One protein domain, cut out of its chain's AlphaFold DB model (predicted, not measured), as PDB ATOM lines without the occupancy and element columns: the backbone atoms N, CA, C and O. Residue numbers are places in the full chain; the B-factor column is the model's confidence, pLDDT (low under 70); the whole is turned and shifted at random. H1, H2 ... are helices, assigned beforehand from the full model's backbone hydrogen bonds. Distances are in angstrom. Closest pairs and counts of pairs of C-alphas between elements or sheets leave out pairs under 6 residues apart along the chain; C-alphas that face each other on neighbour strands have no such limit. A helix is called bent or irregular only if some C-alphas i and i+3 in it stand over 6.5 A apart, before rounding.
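What this domain is: This is residues 100 to 213 of the 240 residues of an uncharacterized protein of Niveispirillum cyanobacteriorum (UniProt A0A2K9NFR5). Helices H4, H3b and H6 lie side by side in a row with H3b in the middle; H5, H1 and H2 cover one face of it, and H3a turns away at one end. The printed part has 114 residues with six named helices, H1 to H6 in order, and no named strand. It is all helix and compact, with radius of gyration of the C-alphas 14.2 A and spans of 42 by 25 by 24 A.

Where its parts are: H1 is residues 100 to 109, from C-alpha 100 at (29.902, -30.638, 30.847); H2 is 113 to 124. H3, 131 to 164, assigned as one helix by its hydrogen bonds, is bent: C-alphas 144 and 147 are 8.7 A apart. Its arms are H3a, 131 to 144, and H3b, 147 to 164, 25.4 A long. H4 is 167 to 175, H5 185 to 192, and H6 195 to 211, 24.2 A long, ending at C-alpha 211 (45.645, -20.693, 41.798).

How they stand to each other: H3b and H4 form a hairpin, closest C-alphas Ser 158 and Ala 170, 4.4 A. H3b touches H6 opposite ways at a shallow tilt of 8 degrees, closest C-alphas Ala 160 and Leu 197, 6.0 A. H3a is about perpendicular to H3b, 88 degrees. In H1, H2, H3a, H3b, H4, H5 and H6 every O i to N i+4 pair is within hydrogen-bond range.

The domain as a whole: The printed part has no cut and no long link; 28 residues have pLDDT under 70.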
ATOM      1  N   ASN A 100      31.225 -31.059  31.284       82.56
ATOM      2  CA  ASN A 100      29.902 -30.638  30.847       82.56
ATOM      3  C   ASN A 100      28.809 -31.654  31.222       82.56
ATOM      4  O   ASN A 100      27.754 -31.228  31.690       82.56
ATOM      5  N   GLU A 101      29.060 -32.962  31.095       81.69
ATOM      6  CA  GLU A 101      28.157 -34.013  31.590       81.69
ATOM      7  C   GLU A 101      28.019 -33.921  33.116       81.69
ATOM      8  O   GLU A 101      26.905 -33.867  33.635       81.69
ATOM      9  N   ALA A 102      29.138 -33.782  33.836       81.62
ATOM     10  CA  ALA A 102      29.128 -33.615  35.292       81.62
ATOM     11  C   ALA A 102      28.366 -32.352  35.739       81.62
ATOM     12  O   ALA A 102      27.624 -32.377  36.721       81.62
ATOM     13  N   ALA A 103      28.513 -31.242  35.011       81.94
ATOM     14  CA  ALA A 103      27.775 -30.012  35.274       81.94
ATOM     15  C   ALA A 103      26.273 -30.162  34.990       81.94
ATOM     16  O   ALA A 103      25.459 -29.631  35.745       81.94
ATOM     17  N   ALA A 104      25.898 -30.884  33.932       81.38
ATOM     18  CA  ALA A 104      24.502 -31.174  33.622       81.38
ATOM     19  C   ALA A 104      23.864 -32.075  34.696       81.38
ATOM     20  O   ALA A 104      22.752 -31.796  35.148       81.38
ATOM     21  N   ASP A 105      24.585 -33.096  35.163       80.69
ATOM     22  CA  ASP A 105      24.143 -33.985  36.243       80.69
ATOM     23  C   ASP A 105      23.973 -33.235  37.577       80.69
ATOM     24  O   ASP A 105      22.970 -33.412  38.274       80.69
ATOM     25  N   ALA A 106      24.890 -32.313  37.892       78.25
ATOM     26  CA  ALA A 106      24.805 -31.480  39.093       78.25
ATOM     27  C   ALA A 106      23.496 -30.674  39.165       78.25
ATOM     28  O   ALA A 106      22.885 -30.562  40.232       78.25
ATOM     29  N   LEU A 107      23.034 -30.149  38.023       75.56
ATOM     30  CA  LEU A 107      21.781 -29.396  37.932       75.56
ATOM     31  C   LEU A 107      20.550 -30.274  38.211       75.56
ATOM     32  O   LEU A 107      19.615 -29.813  38.868       75.56
ATOM     33  N   ILE A 108      20.551 -31.530  37.749       73.06
ATOM     34  CA  ILE A 108      19.453 -32.485  37.977       73.06
ATOM     35  C   ILE A 108      19.415 -32.929  39.439       73.06
ATOM     36  O   ILE A 108      18.354 -32.958  40.068       73.06
ATOM     37  N   ASN A 109      20.578 -33.257  40.001       68.38
ATOM     38  CA  ASN A 109      20.677 -33.826  41.343       68.38
ATOM     39  C   ASN A 109      20.620 -32.769  42.456       68.38
ATOM     40  O   ASN A 109      20.561 -33.113  43.639       68.38
ATOM     41  N   GLY A 110      20.570 -31.483  42.093       61.41
ATOM     42  CA  GLY A 110      20.495 -30.374  43.040       61.41
ATOM     43  C   GLY A 110      21.737 -30.264  43.922       61.41
ATOM     44  O   GLY A 110      21.628 -29.812  45.065       61.41
ATOM     45  N   GLY A 111      22.881 -30.715  43.408       61.22
ATOM     46  CA  GLY A 111      24.179 -30.516  44.033       61.22
ATOM     47  C   GLY A 111      24.737 -29.139  43.689       61.22
ATOM     48  O   GLY A 111      24.379 -28.536  42.674       61.22
ATOM     49  N   GLU A 112      25.628 -28.627  44.535       68.19
ATOM     50  CA  GLU A 112      26.427 -27.468  44.153       68.19
ATOM     51  C   GLU A 112      27.321 -27.905  42.984       68.19
ATOM     52  O   GLU A 112      27.947 -28.965  43.026       68.19
ATOM     53  N   VAL A 113      27.336 -27.128  41.895       68.31
ATOM     54  CA  VAL A 113      28.070 -27.480  40.661       68.31
ATOM     55  C   VAL A 113      29.535 -27.776  40.978       68.31
ATOM     56  O   VAL A 113      30.136 -28.679  40.404       68.31
ATOM     57  N   PHE A 114      30.095 -27.071  41.956       67.50
ATOM     58  CA  PHE A 114      31.418 -27.359  42.476       67.50
ATOM     59  C   PHE A 114      31.553 -28.743  43.120       67.50
ATOM     60  O   PHE A 114      32.549 -29.413  42.856       67.50
ATOM     61  N   ASP A 115      30.616 -29.172  43.970       67.50
ATOM     62  CA  ASP A 115      30.711 -30.451  44.691       67.50
ATOM     63  C   ASP A 115      30.804 -31.608  43.698       67.50
ATOM     64  O   ASP A 115      31.642 -32.498  43.832       67.50
ATOM     65  N   HIS A 116      30.000 -31.548  42.637       69.62
ATOM     66  CA  HIS A 116      30.054 -32.528  41.557       69.62
ATOM     67  C   HIS A 116      31.360 -32.451  40.764       69.62
ATOM     68  O   HIS A 116      31.980 -33.481  40.506       69.62
ATOM     69  N   LEU A 117      31.819 -31.248  40.411       68.12
ATOM     70  CA  LEU A 117      33.062 -31.082  39.655       68.12
ATOM     71  C   LEU A 117      34.291 -31.502  40.469       68.12
ATOM     72  O   LEU A 117      35.223 -32.079  39.918       68.12
ATOM     73  N   THR A 118      34.303 -31.276  41.779       66.88
ATOM     74  CA  THR A 118      35.407 -31.701  42.646       66.88
ATOM     75  C   THR A 118      35.361 -33.175  42.996       66.88
ATOM     76  O   THR A 118      36.420 -33.801  43.006       66.88
ATOM     77  N   ALA A 119      34.179 -33.765  43.178       70.62
ATOM     78  CA  ALA A 119      34.034 -35.216  43.253       70.62
ATOM     79  C   ALA A 119      34.538 -35.886  41.965       70.62
ATOM     80  O   ALA A 119      35.257 -36.879  42.033       70.62
ATOM     81  N   TYR A 120      34.243 -35.298  40.805       70.88
ATOM     82  CA  TYR A 120      34.730 -35.782  39.516       70.88
ATOM     83  C   TYR A 120      36.253 -35.647  39.375       70.88
ATOM     84  O   TYR A 120      36.921 -36.573  38.920       70.88
ATOM     85  N   LEU A 121      36.834 -34.530  39.829       69.25
ATOM     86  CA  LEU A 121      38.290 -34.376  39.895       69.25
ATOM     87  C   LEU A 121      38.930 -35.390  40.845       69.25
ATOM     88  O   LEU A 121      39.974 -35.945  40.517       69.25
ATOM     89  N   ALA A 122      38.338 -35.640  42.011       68.44
ATOM     90  CA  ALA A 122      38.837 -36.640  42.947       68.44
ATOM     91  C   ALA A 122      38.763 -38.050  42.340       68.44
ATOM     92  O   ALA A 122      39.744 -38.788  42.410       68.44
ATOM     93  N   ASP A 123      37.653 -38.382  41.673       71.81
ATOM     94  CA  ASP A 123      37.486 -39.662  40.985       71.81
ATOM     95  C   ASP A 123      38.468 -39.806  39.823       71.81
ATOM     96  O   ASP A 123      39.072 -40.850  39.682       71.81
ATOM     97  N   CYS A 124      38.782 -38.768  39.049       65.75
ATOM     98  CA  CYS A 124      39.808 -38.889  37.999       65.75
ATOM     99  C   CYS A 124      41.208 -39.223  38.539       65.75
ATOM    100  O   CYS A 124      42.073 -39.677  37.787       65.75
ATOM    101  N   ASN A 125      41.443 -39.013  39.834       68.06
ATOM    102  CA  ASN A 125      42.711 -39.277  40.494       68.06
ATOM    103  C   ASN A 125      42.684 -40.580  41.319       68.06
ATOM    104  O   ASN A 125      43.444 -40.655  42.278       68.06
ATOM    105  N   GLN A 126      41.873 -41.598  40.953       62.69
ATOM    106  CA  GLN A 126      41.680 -42.908  41.646       62.69
ATOM    107  C   GLN A 126      42.950 -43.567  42.230       62.69
ATOM    108  O   GLN A 126      42.864 -44.351  43.178       62.69
ATOM    109  N   ASP A 127      44.120 -43.247  41.674       56.75
ATOM    110  CA  ASP A 127      45.445 -43.708  42.103       56.75
ATOM    111  C   ASP A 127      46.008 -42.968  43.338       56.75
ATOM    112  O   ASP A 127      47.091 -43.302  43.825       56.75
ATOM    113  N   ALA A 128      45.303 -41.965  43.869       58.56
ATOM    114  CA  ALA A 128      45.656 -41.309  45.117       58.56
ATOM    115  C   ALA A 128      45.350 -42.245  46.296       58.56
ATOM    116  O   ALA A 128      44.214 -42.362  46.751       58.56
ATOM    117  N   ASP A 129      46.370 -42.911  46.833       61.62
ATOM    118  CA  ASP A 129      46.227 -43.720  48.054       61.62
ATOM    119  C   ASP A 129      46.001 -42.872  49.320       61.62
ATOM    120  O   ASP A 129      45.676 -43.409  50.380       61.62
ATOM    121  N   PHE A 130      46.145 -41.548  49.202       57.81
ATOM    122  CA  PHE A 130      46.020 -40.565  50.277       57.81
ATOM    123  C   PHE A 130      44.802 -39.654  50.079       57.81
ATOM    124  O   PHE A 130      44.913 -38.429  50.103       57.81
ATOM    125  N   GLU A 131      43.620 -40.256  49.904       59.53
ATOM    126  CA  GLU A 131      42.348 -39.541  49.692       59.53
ATOM    127  C   GLU A 131      42.101 -38.434  50.739       59.53
ATOM    128  O   GLU A 131      41.519 -37.403  50.412       59.53
ATOM    129  N   GLY A 132      42.593 -38.595  51.976       63.47
ATOM    130  CA  GLY A 132      42.469 -37.595  53.042       63.47
ATOM    131  C   GLY A 132      43.249 -36.298  52.799       63.47
ATOM    132  O   GLY A 132      42.707 -35.223  53.029       63.47
ATOM    133  N   GLU A 133      44.482 -36.371  52.298       67.00
ATOM    134  CA  GLU A 133      45.314 -35.180  52.059       67.00
ATOM    135  C   GLU A 133      44.836 -34.394  50.843       67.00
ATOM    136  O   GLU A 133      44.765 -33.164  50.885       67.00
ATOM    137  N   LEU A 134      44.455 -35.114  49.781       71.81
ATOM    138  CA  LEU A 134      43.836 -34.513  48.608       71.81
ATOM    139  C   LEU A 134      42.528 -33.832  49.020       71.81
ATOM    140  O   LEU A 134      42.353 -32.641  48.778       71.81
ATOM    141  N   SER A 135      41.658 -34.542  49.745       71.06
ATOM    142  CA  SER A 135      40.407 -33.973  50.261       71.06
ATOM    143  C   SER A 135      40.645 -32.752  51.149       71.06
ATOM    144  O   SER A 135      39.899 -31.777  51.065       71.06
ATOM    145  N   GLU A 136      41.691 -32.750  51.979       72.69
ATOM    146  CA  GLU A 136      42.030 -31.599  52.817       72.69
ATOM    147  C   GLU A 136      42.530 -30.410  51.985       72.69
ATOM    148  O   GLU A 136      42.096 -29.278  52.209       72.69
ATOM    149  N   ALA A 137      43.400 -30.640  50.997       76.69
ATOM    150  CA  ALA A 137      43.872 -29.598  50.086       76.69
ATOM    151  C   ALA A 137      42.712 -28.959  49.312       76.69
ATOM    152  O   ALA A 137      42.604 -27.730  49.271       76.69
ATOM    153  N   PHE A 138      41.798 -29.784  48.801       77.81
ATOM    154  CA  PHE A 138      40.549 -29.338  48.190       77.81
ATOM    155  C   PHE A 138      39.681 -28.551  49.171       77.81
ATOM    156  O   PHE A 138      39.221 -27.468  48.830       77.81
ATOM    157  N   THR A 139      39.506 -29.036  50.403       78.25
ATOM    158  CA  THR A 139      38.709 -28.352  51.436       78.25
ATOM    159  C   THR A 139      39.279 -26.970  51.757       78.25
ATOM    160  O   THR A 139      38.532 -25.999  51.880       78.25
ATOM    161  N   ARG A 140      40.605 -26.839  51.864       82.12
ATOM    162  CA  ARG A 140      41.257 -25.538  52.091       82.12
ATOM    163  C   ARG A 140      41.068 -24.597  50.903       82.12
ATOM    164  O   ARG A 140      40.749 -23.429  51.112       82.12
ATOM    165  N   ALA A 141      41.246 -25.097  49.680       84.25
ATOM    166  CA  ALA A 141      41.029 -24.321  48.460       84.25
ATOM    167  C   ALA A 141      39.557 -23.888  48.310       84.25
ATOM    168  O   ALA A 141      39.273 -22.744  47.959       84.25
ATOM    169  N   TRP A 142      38.622 -24.770  48.665       82.19
ATOM    170  CA  TRP A 142      37.182 -24.511  48.701       82.19
ATOM    171  C   TRP A 142      36.831 -23.375  49.661       82.19
ATOM    172  O   TRP A 142      36.238 -22.375  49.256       82.19
ATOM    173  N   ILE A 143      37.264 -23.474  50.921       81.88
ATOM    174  CA  ILE A 143      36.989 -22.442  51.933       81.88
ATOM    175  C   ILE A 143      37.495 -21.067  51.476       81.88
ATOM    176  O   ILE A 143      36.878 -20.055  51.805       81.88
ATOM    177  N   ALA A 144      38.594 -21.020  50.722       84.19
ATOM    178  CA  ALA A 144      39.191 -19.771  50.274       84.19
ATOM    179  C   ALA A 144      38.380 -19.055  49.181       84.19
ATOM    180  O   ALA A 144      38.250 -17.836  49.254       84.19
ATOM    181  N   ASP A 145      37.868 -19.775  48.175       84.38
ATOM    182  CA  ASP A 145      37.442 -19.147  46.911       84.38
ATOM    183  C   ASP A 145      36.221 -19.797  46.229       84.38
ATOM    184  O   ASP A 145      35.942 -19.513  45.060       84.38
ATOM    185  N   HIS A 146      35.476 -20.662  46.921       82.56
ATOM    186  CA  HIS A 146      34.365 -21.384  46.296       82.56
ATOM    187  C   HIS A 146      33.292 -20.496  45.664       82.56
ATOM    188  O   HIS A 146      32.834 -20.805  44.568       82.56
ATOM    189  N   GLU A 147      32.927 -19.382  46.303       85.44
ATOM    190  CA  GLU A 147      31.883 -18.481  45.796       85.44
ATOM    191  C   GLU A 147      32.227 -17.906  44.410       85.44
ATOM    192  O   GLU A 147      31.350 -17.791  43.549       85.44
ATOM    193  N   ASP A 148      33.501 -17.569  44.178       87.69
ATOM    194  CA  ASP A 148      33.969 -17.021  42.900       87.69
ATOM    195  C   ASP A 148      33.960 -18.091  41.805       87.69
ATOM    196  O   ASP A 148      33.443 -17.852  40.710       87.69
ATOM    197  N   MET A 149      34.467 -19.293  42.097       84.75
ATOM    198  CA  MET A 149      34.460 -20.363  41.098       84.75
ATOM    199  C   MET A 149      33.039 -20.825  40.771       84.75
ATOM    200  O   MET A 149      32.701 -20.995  39.602       84.75
ATOM    201  N   ASP A 150      32.189 -20.976  41.779       84.19
ATOM    202  CA  ASP A 150      30.789 -21.350  41.606       84.19
ATOM    203  C   ASP A 150      30.026 -20.298  40.774       84.19
ATOM    204  O   ASP A 150      29.278 -20.637  39.853       84.19
ATOM    205  N   ALA A 151      30.301 -19.003  40.976       87.12
ATOM    206  CA  ALA A 151      29.772 -17.942  40.117       87.12
ATOM    207  C   ALA A 151      30.252 -18.051  38.657       87.12
ATOM    208  O   ALA A 151      29.446 -17.875  37.737       87.12
ATOM    209  N   GLN A 152      31.530 -18.365  38.426       90.44
ATOM    210  CA  GLN A 152      32.068 -18.570  37.078       90.44
ATOM    211  C   GLN A 152      31.442 -19.792  36.388       90.44
ATOM    212  O   GLN A 152      31.034 -19.696  35.226       90.44
ATOM    213  N   CYS A 153      31.304 -20.915  37.099       88.44
ATOM    214  CA  CYS A 153      30.663 -22.125  36.583       88.44
ATOM    215  C   CYS A 153      29.188 -21.878  36.249       88.44
ATOM    216  O   CYS A 153      28.751 -22.195  35.141       88.44
ATOM    217  N   ARG A 154      28.427 -21.225  37.140       87.75
ATOM    218  CA  ARG A 154      27.038 -20.821  36.859       87.75
ATOM    219  C   ARG A 154      26.927 -19.935  35.627       87.75
ATOM    220  O   ARG A 154      25.994 -20.109  34.844       87.75
ATOM    221  N   ALA A 155      27.847 -18.992  35.435       91.56
ATOM    222  CA  ALA A 155      27.843 -18.126  34.261       91.56
ATOM    223  C   ALA A 155      28.068 -18.925  32.964       91.56
ATOM    224  O   ALA A 155      27.348 -18.708  31.984       91.56
ATOM    225  N   ALA A 156      29.007 -19.878  32.970       93.06
ATOM    226  CA  ALA A 156      29.268 -20.760  31.831       93.06
ATOM    227  C   ALA A 156      28.054 -21.648  31.503       93.06
ATOM    228  O   ALA A 156      27.614 -21.697  30.351       93.06
ATOM    229  N   ILE A 157      27.457 -22.271  32.523       90.81
ATOM    230  CA  ILE A 157      26.251 -23.099  32.390       90.81
ATOM    231  C   ILE A 157      25.076 -22.264  31.875       90.81
ATOM    232  O   ILE A 157      24.415 -22.649  30.916       90.81
ATOM    233  N   SER A 158      24.837 -21.084  32.449       91.81
ATOM    234  CA  SER A 158      23.747 -20.203  32.017       91.81
ATOM    235  C   SER A 158      23.898 -19.814  30.546       91.81
ATOM    236  O   SER A 158      22.925 -19.831  29.794       91.81
ATOM    237  N   ALA A 159      25.122 -19.520  30.098       95.38
ATOM    238  CA  ALA A 159      25.395 -19.244  28.691       95.38
ATOM    239  C   ALA A 159      25.110 -20.458  27.786       95.38
ATOM    240  O   ALA A 159      24.608 -20.274  26.675       95.38
ATOM    241  N   ALA A 160      25.392 -21.678  28.250       94.94
ATOM    242  CA  ALA A 160      25.067 -22.916  27.542       94.94
ATOM    243  C   ALA A 160      23.555 -23.154  27.447       94.94
ATOM    244  O   ALA A 160      23.041 -23.429  26.365       94.94
ATOM    245  N   ILE A 161      22.811 -22.914  28.527       93.25
ATOM    246  CA  ILE A 161      21.346 -23.030  28.535       93.25
ATOM    247  C   ILE A 161      20.702 -22.022  27.562       93.25
ATOM    248  O   ILE A 161      19.759 -22.360  26.844       93.25
ATOM    249  N   VAL A 162      21.241 -20.798  27.448       96.31
ATOM    250  CA  VAL A 162      20.793 -19.838  26.418       96.31
ATOM    251  C   VAL A 162      21.010 -20.396  25.009       96.31
ATOM    252  O   VAL A 162      20.124 -20.257  24.166       96.31
ATOM    253  N   ARG A 163      22.160 -21.032  24.740       96.88
ATOM    254  CA  ARG A 163      22.438 -21.669  23.437       96.88
ATOM    255  C   ARG A 163      21.501 -22.843  23.161       96.88
ATOM    256  O   ARG A 163      21.078 -23.002  22.019       96.88
ATOM    257  N   ALA A 164      21.140 -23.600  24.195       95.56
ATOM    258  CA  ALA A 164      20.165 -24.688  24.129       95.56
ATOM    259  C   ALA A 164      18.716 -24.198  23.919       95.56
ATOM    260  O   ALA A 164      17.840 -24.988  23.580       95.56
ATOM    261  N   GLY A 165      18.462 -22.890  24.050       96.12
ATOM    262  CA  GLY A 165      17.185 -22.268  23.705       96.12
ATOM    263  C   GLY A 165      16.258 -21.976  24.886       96.12
ATOM    264  O   GLY A 165      15.105 -21.619  24.643       96.12
ATOM    265  N   ASP A 166      16.739 -22.054  26.132       94.88
ATOM    266  CA  ASP A 166      15.939 -21.752  27.330       94.88
ATOM    267  C   ASP A 166      16.478 -20.544  28.134       94.88
ATOM    268  O   ASP A 166      17.095 -20.677  29.193       94.88
ATOM    269  N   PRO A 167      16.247 -19.303  27.671       94.81
ATOM    270  CA  PRO A 167      16.746 -18.113  28.361       94.81
ATOM    271  C   PRO A 167      16.103 -17.874  29.740       94.81
ATOM    272  O   PRO A 167      16.657 -17.123  30.551       94.81
ATOM    273  N   ILE A 168      14.937 -18.472  30.015       91.12
ATOM    274  CA  ILE A 168      14.260 -18.335  31.310       91.12
ATOM    275  C   ILE A 168      15.005 -19.175  32.341       91.12
ATOM    276  O   ILE A 168      15.418 -18.632  33.369       91.12
ATOM    277  N   LEU A 169      15.247 -20.451  32.031       89.38
ATOM    278  CA  LEU A 169      16.043 -21.338  32.870       89.38
ATOM    279  C   LEU A 169      17.464 -20.796  33.064       89.38
ATOM    280  O   LEU A 169      17.964 -20.767  34.185       89.38
ATOM    281  N   ALA A 170      18.088 -20.265  32.009       91.38
ATOM    282  CA  ALA A 170      19.409 -19.648  32.117       91.38
ATOM    283  C   ALA A 170      19.447 -18.492  33.129       91.38
ATOM    284  O   ALA A 170      20.395 -18.358  33.897       91.38
ATOM    285  N   THR A 171      18.405 -17.655  33.156       90.31
ATOM    286  CA  THR A 171      18.310 -16.558  34.129       90.31
ATOM    287  C   THR A 171      18.165 -17.096  35.550       90.31
ATOM    288  O   THR A 171      18.742 -16.525  36.472       90.31
ATOM    289  N   GLN A 172      17.412 -18.184  35.732       87.19
ATOM    290  CA  GLN A 172      17.245 -18.832  37.031       87.19
ATOM    291  C   GLN A 172      18.575 -19.406  37.526       87.19
ATOM    292  O   GLN A 172      19.004 -19.050  38.619       87.19
ATOM    293  N   VAL A 173      19.274 -20.179  36.691       85.50
ATOM    294  CA  VAL A 173      20.593 -20.750  37.012       85.50
ATOM    295  C   VAL A 173      21.640 -19.670  37.300       85.50
ATOM    296  O   VAL A 173      22.503 -19.878  38.144       85.50
ATOM    297  N   ALA A 174      21.565 -18.498  36.665       87.44
ATOM    298  CA  ALA A 174      22.525 -17.417  36.897       87.44
ATOM    299  C   ALA A 174      22.405 -16.752  38.282       87.44
ATOM    300  O   ALA A 174      23.392 -16.211  38.786       87.44
ATOM    301  N   VAL A 175      21.203 -16.729  38.872       83.06
ATOM    302  CA  VAL A 175      20.903 -15.959  40.099       83.06
ATOM    303  C   VAL A 175      20.531 -16.827  41.292       83.06
ATOM    304  O   VAL A 175      20.586 -16.350  42.426       83.06
ATOM    305  N   SER A 176      20.103 -18.066  41.053       68.50
ATOM    306  CA  SER A 176      19.774 -19.010  42.104       68.50
ATOM    307  C   SER A 176      20.898 -20.011  42.283       68.50
ATOM    308  O   SER A 176      21.631 -20.361  41.361       68.50
ATOM    309  N   ASP A 177      20.966 -20.529  43.498       59.69
ATOM    310  CA  ASP A 177      21.518 -21.847  43.722       59.69
ATOM    311  C   ASP A 177      20.847 -22.836  42.739       59.69
ATOM    312  O   ASP A 177      19.615 -22.791  42.604       59.69
ATOM    313  N   PRO A 178      21.602 -23.666  41.999       52.91
ATOM    314  CA  PRO A 178      21.061 -24.607  41.015       52.91
ATOM    315  C   PRO A 178      20.100 -25.650  41.607       52.91
ATOM    316  O   PRO A 178      19.484 -26.406  40.857       52.91
ATOM    317  N   ARG A 179      19.920 -25.686  42.933       54.88
ATOM    318  CA  ARG A 179      18.935 -26.527  43.616       54.88
ATOM    319  C   ARG A 179      17.529 -26.440  42.986       54.88
ATOM    320  O   ARG A 179      16.757 -25.520  43.257       54.88
ATOM    321  N   LYS A 180      17.188 -27.519  42.268       59.66
ATOM    322  CA  LYS A 180      15.887 -27.902  41.681       59.66
ATOM    323  C   LYS A 180      15.411 -27.045  40.511       59.66
ATOM    324  O   LYS A 180      14.365 -26.400  40.600       59.66
ATOM    325  N   HIS A 181      16.106 -27.153  39.387       65.94
ATOM    326  CA  HIS A 181      15.480 -26.891  38.094       65.94
ATOM    327  C   HIS A 181      15.149 -28.229  37.435       65.94
ATOM    328  O   HIS A 181      16.038 -29.058  37.264       65.94
ATOM    329  N   ASP A 182      13.879 -28.454  37.089       73.94
ATOM    330  CA  ASP A 182      13.496 -29.587  36.239       73.94
ATOM    331  C   ASP A 182      14.055 -29.317  34.835       73.94
ATOM    332  O   ASP A 182      13.431 -28.632  34.020       73.94
ATOM    333  N   LEU A 183      15.270 -29.797  34.578       81.19
ATOM    334  CA  LEU A 183      15.839 -29.839  33.238       81.19
ATOM    335  C   LEU A 183      15.009 -30.796  32.388       81.19
ATOM    336  O   LEU A 183      14.753 -31.928  32.797       81.19
ATOM    337  N   SER A 184      14.600 -30.353  31.199       87.94
ATOM    338  CA  SER A 184      14.085 -31.294  30.208       87.94
ATOM    339  C   SER A 184      15.229 -32.152  29.669       87.94
ATOM    340  O   SER A 184      16.382 -31.706  29.640       87.94
ATOM    341  N   ASP A 185      14.905 -33.358  29.203       88.50
ATOM    342  CA  ASP A 185      15.880 -34.265  28.588       88.50
ATOM    343  C   ASP A 185      16.611 -33.578  27.420       88.50
ATOM    344  O   ASP A 185      17.821 -33.728  27.271       88.50
ATOM    345  N   GLU A 186      15.917 -32.736  26.640       92.19
ATOM    346  CA  GLU A 186      16.535 -32.004  25.529       92.19
ATOM    347  C   GLU A 186      17.581 -30.984  25.991       92.19
ATOM    348  O   GLU A 186      18.619 -30.839  25.343       92.19
ATOM    349  N   ILE A 187      17.334 -30.266  27.094       91.25
ATOM    350  CA  ILE A 187      18.329 -29.329  27.632       91.25
ATOM    351  C   ILE A 187      19.496 -30.105  28.237       91.25
ATOM    352  O   ILE A 187      20.641 -29.718  28.021       91.25
ATOM    353  N   PHE A 188      19.237 -31.208  28.941       90.62
ATOM    354  CA  PHE A 188      20.300 -32.058  29.474       90.62
ATOM    355  C   PHE A 188      21.224 -32.575  28.362       90.62
ATOM    356  O   PHE A 188      22.433 -32.355  28.425       90.62
ATOM    357  N   GLU A 189      20.666 -33.178  27.307       91.19
ATOM    358  CA  GLU A 189      21.440 -33.667  26.157       91.19
ATOM    359  C   GLU A 189      22.198 -32.533  25.450       91.19
ATOM    360  O   GLU A 189      23.352 -32.707  25.042       91.19
ATOM    361  N   ALA A 190      21.588 -31.347  25.336       92.88
ATOM    362  CA  ALA A 190      22.242 -30.178  24.755       92.88
ATOM    363  C   ALA A 190      23.444 -29.710  25.590       92.88
ATOM    364  O   ALA A 190      24.475 -29.373  25.017       92.88
ATOM    365  N   LEU A 191      23.345 -29.713  26.924       91.31
ATOM    366  CA  LEU A 191      24.456 -29.352  27.812       91.31
ATOM    367  C   LEU A 191      25.564 -30.412  27.797       91.31
ATOM    368  O   LEU A 191      26.738 -30.063  27.651       91.31
ATOM    369  N   ALA A 192      25.199 -31.693  27.884       89.06
ATOM    370  CA  ALA A 192      26.137 -32.818  27.860       89.06
ATOM    371  C   ALA A 192      26.917 -32.924  26.535       89.06
ATOM    372  O   ALA A 192      27.998 -33.501  26.495       89.06
ATOM    373  N   SER A 193      26.413 -32.325  25.451       91.69
ATOM    374  CA  SER A 193      27.090 -32.263  24.147       91.69
ATOM    375  C   SER A 193      27.652 -30.875  23.785       91.69
ATOM    376  O   SER A 193      28.144 -30.684  22.672       91.69
ATOM    377  N   ASP A 194      27.607 -29.894  24.697       94.50
ATOM    378  CA  ASP A 194      28.104 -28.535  24.438       94.50
ATOM    379  C   ASP A 194      29.633 -28.440  24.625       94.50
ATOM    380  O   ASP A 194      30.143 -28.245  25.731       94.50
ATOM    381  N   ASP A 195      30.372 -28.505  23.511       94.25
ATOM    382  CA  ASP A 195      31.838 -28.351  23.468       94.25
ATOM    383  C   ASP A 195      32.332 -27.010  24.043       94.25
ATOM    384  O   ASP A 195      33.445 -26.913  24.571       94.25
ATOM    385  N   THR A 196      31.531 -25.944  23.931       95.69
ATOM    386  CA  THR A 196      31.903 -24.621  24.458       95.69
ATOM    387  C   THR A 196      31.794 -24.610  25.975       95.69
ATOM    388  O   THR A 196      32.697 -24.111  26.644       95.69
ATOM    389  N   LEU A 197      30.724 -25.197  26.521       93.19
ATOM    390  CA  LEU A 197      30.568 -25.396  27.958       93.19
ATOM    391  C   LEU A 197      31.724 -26.232  28.508       93.19
ATOM    392  O   LEU A 197      32.346 -25.830  29.490       93.19
ATOM    393  N   GLN A 198      32.051 -27.339  27.840       91.50
ATOM    394  CA  GLN A 198      33.176 -28.192  28.209       91.50
ATOM    395  C   GLN A 198      34.482 -27.392  28.279       91.50
ATOM    396  O   GLN A 198      35.171 -27.424  29.300       91.50
ATOM    397  N   ALA A 199      34.811 -26.628  27.234       91.94
ATOM    398  CA  ALA A 199      36.028 -25.818  27.192       91.94
ATOM    399  C   ALA A 199      36.064 -24.724  28.278       91.94
ATOM    400  O   ALA A 199      37.113 -24.494  28.890       91.94
ATOM    401  N   ASP A 200      34.935 -24.060  28.538       93.56
ATOM    402  CA  ASP A 200      34.835 -23.032  29.576       93.56
ATOM    403  C   ASP A 200      35.015 -23.612  30.981       93.56
ATOM    404  O   ASP A 200      35.808 -23.070  31.757       93.56
ATOM    405  N   LEU A 201      34.350 -24.727  31.296       90.06
ATOM    406  CA  LEU A 201      34.505 -25.414  32.581       90.06
ATOM    407  C   LEU A 201      35.944 -25.892  32.777       90.06
ATOM    408  O   LEU A 201      36.531 -25.654  33.831       90.06
ATOM    409  N   HIS A 202      36.556 -26.470  31.741       89.38
ATOM    410  CA  HIS A 202      37.952 -26.902  31.792       89.38
ATOM    411  C   HIS A 202      38.893 -25.743  32.127       89.38
ATOM    412  O   HIS A 202      39.783 -25.885  32.968       89.38
ATOM    413  N   ARG A 203      38.686 -24.580  31.498       92.38
ATOM    414  CA  ARG A 203      39.470 -23.364  31.746       92.38
ATOM    415  C   ARG A 203      39.276 -22.846  33.171       92.38
ATOM    416  O   ARG A 203      40.266 -22.492  33.807       92.38
ATOM    417  N   ILE A 204      38.035 -22.780  33.654       90.69
ATOM    418  CA  ILE A 204      37.702 -22.295  35.003       90.69
ATOM    419  C   ILE A 204      38.358 -23.189  36.059       90.69
ATOM    420  O   ILE A 204      39.101 -22.695  36.907       90.69
ATOM    421  N   ILE A 205      38.160 -24.504  35.956       87.50
ATOM    422  CA  ILE A 205      38.708 -25.475  36.907       87.50
ATOM    423  C   ILE A 205      40.234 -25.480  36.864       87.50
ATOM    424  O   ILE A 205      40.874 -25.442  37.909       87.50
ATOM    425  N   THR A 206      40.833 -25.476  35.671       87.62
ATOM    426  CA  THR A 206      42.295 -25.411  35.514       87.62
ATOM    427  C   THR A 206      42.869 -24.175  36.201       87.62
ATOM    428  O   THR A 206      43.823 -24.292  36.964       87.62
ATOM    429  N   ALA A 207      42.252 -23.007  36.004       90.38
ATOM    430  CA  ALA A 207      42.690 -21.773  36.648       90.38
ATOM    431  C   ALA A 207      42.568 -21.832  38.181       90.38
ATOM    432  O   ALA A 207      43.416 -21.285  38.884       90.38
ATOM    433  N   TRP A 208      41.540 -22.501  38.710       89.38
ATOM    434  CA  TRP A 208      41.387 -22.719  40.148       89.38
ATOM    435  C   TRP A 208      42.448 -23.681  40.701       89.38
ATOM    436  O   TRP A 208      43.108 -23.362  41.690       89.38
ATOM    437  N   VAL A 209      42.695 -24.803  40.018       85.94
ATOM    438  CA  VAL A 209      43.766 -25.756  40.362       85.94
ATOM    439  C   VAL A 209      45.135 -25.065  40.352       85.94
ATOM    440  O   VAL A 209      45.899 -25.233  41.303       85.94
ATOM    441  N   ASP A 210      45.423 -24.238  39.341       87.94
ATOM    442  CA  ASP A 210      46.642 -23.419  39.255       87.94
ATOM    443  C   ASP A 210      46.759 -22.440  40.432       87.94
ATOM    444  O   ASP A 210      47.806 -22.344  41.072       87.94
ATOM    445  N   LYS A 211      45.680 -21.706  40.731       90.00
ATOM    446  CA  LYS A 211      45.645 -20.693  41.798       90.00
ATOM    447  C   LYS A 211      45.970 -21.285  43.170       90.00
ATOM    448  O   LYS A 211      46.591 -20.606  43.988       90.00
ATOM    449  N   HIS A 212      45.545 -22.520  43.415       86.50
ATOM    450  CA  HIS A 212      45.708 -23.206  44.695       86.50
ATOM    451  C   HIS A 212      46.863 -24.215  44.724       86.50
ATOM    452  O   HIS A 212      47.009 -24.917  45.721       86.50
ATOM    453  N   ASP A 213      47.685 -24.270  43.669       85.12
ATOM    454  CA  ASP A 213      48.815 -25.201  43.537       85.12
ATOM    455  C   ASP A 213      48.407 -26.671  43.759       85.12
ATOM    456  O   ASP A 213      49.115 -27.473  44.367       85.12
TER     457      ASP A 213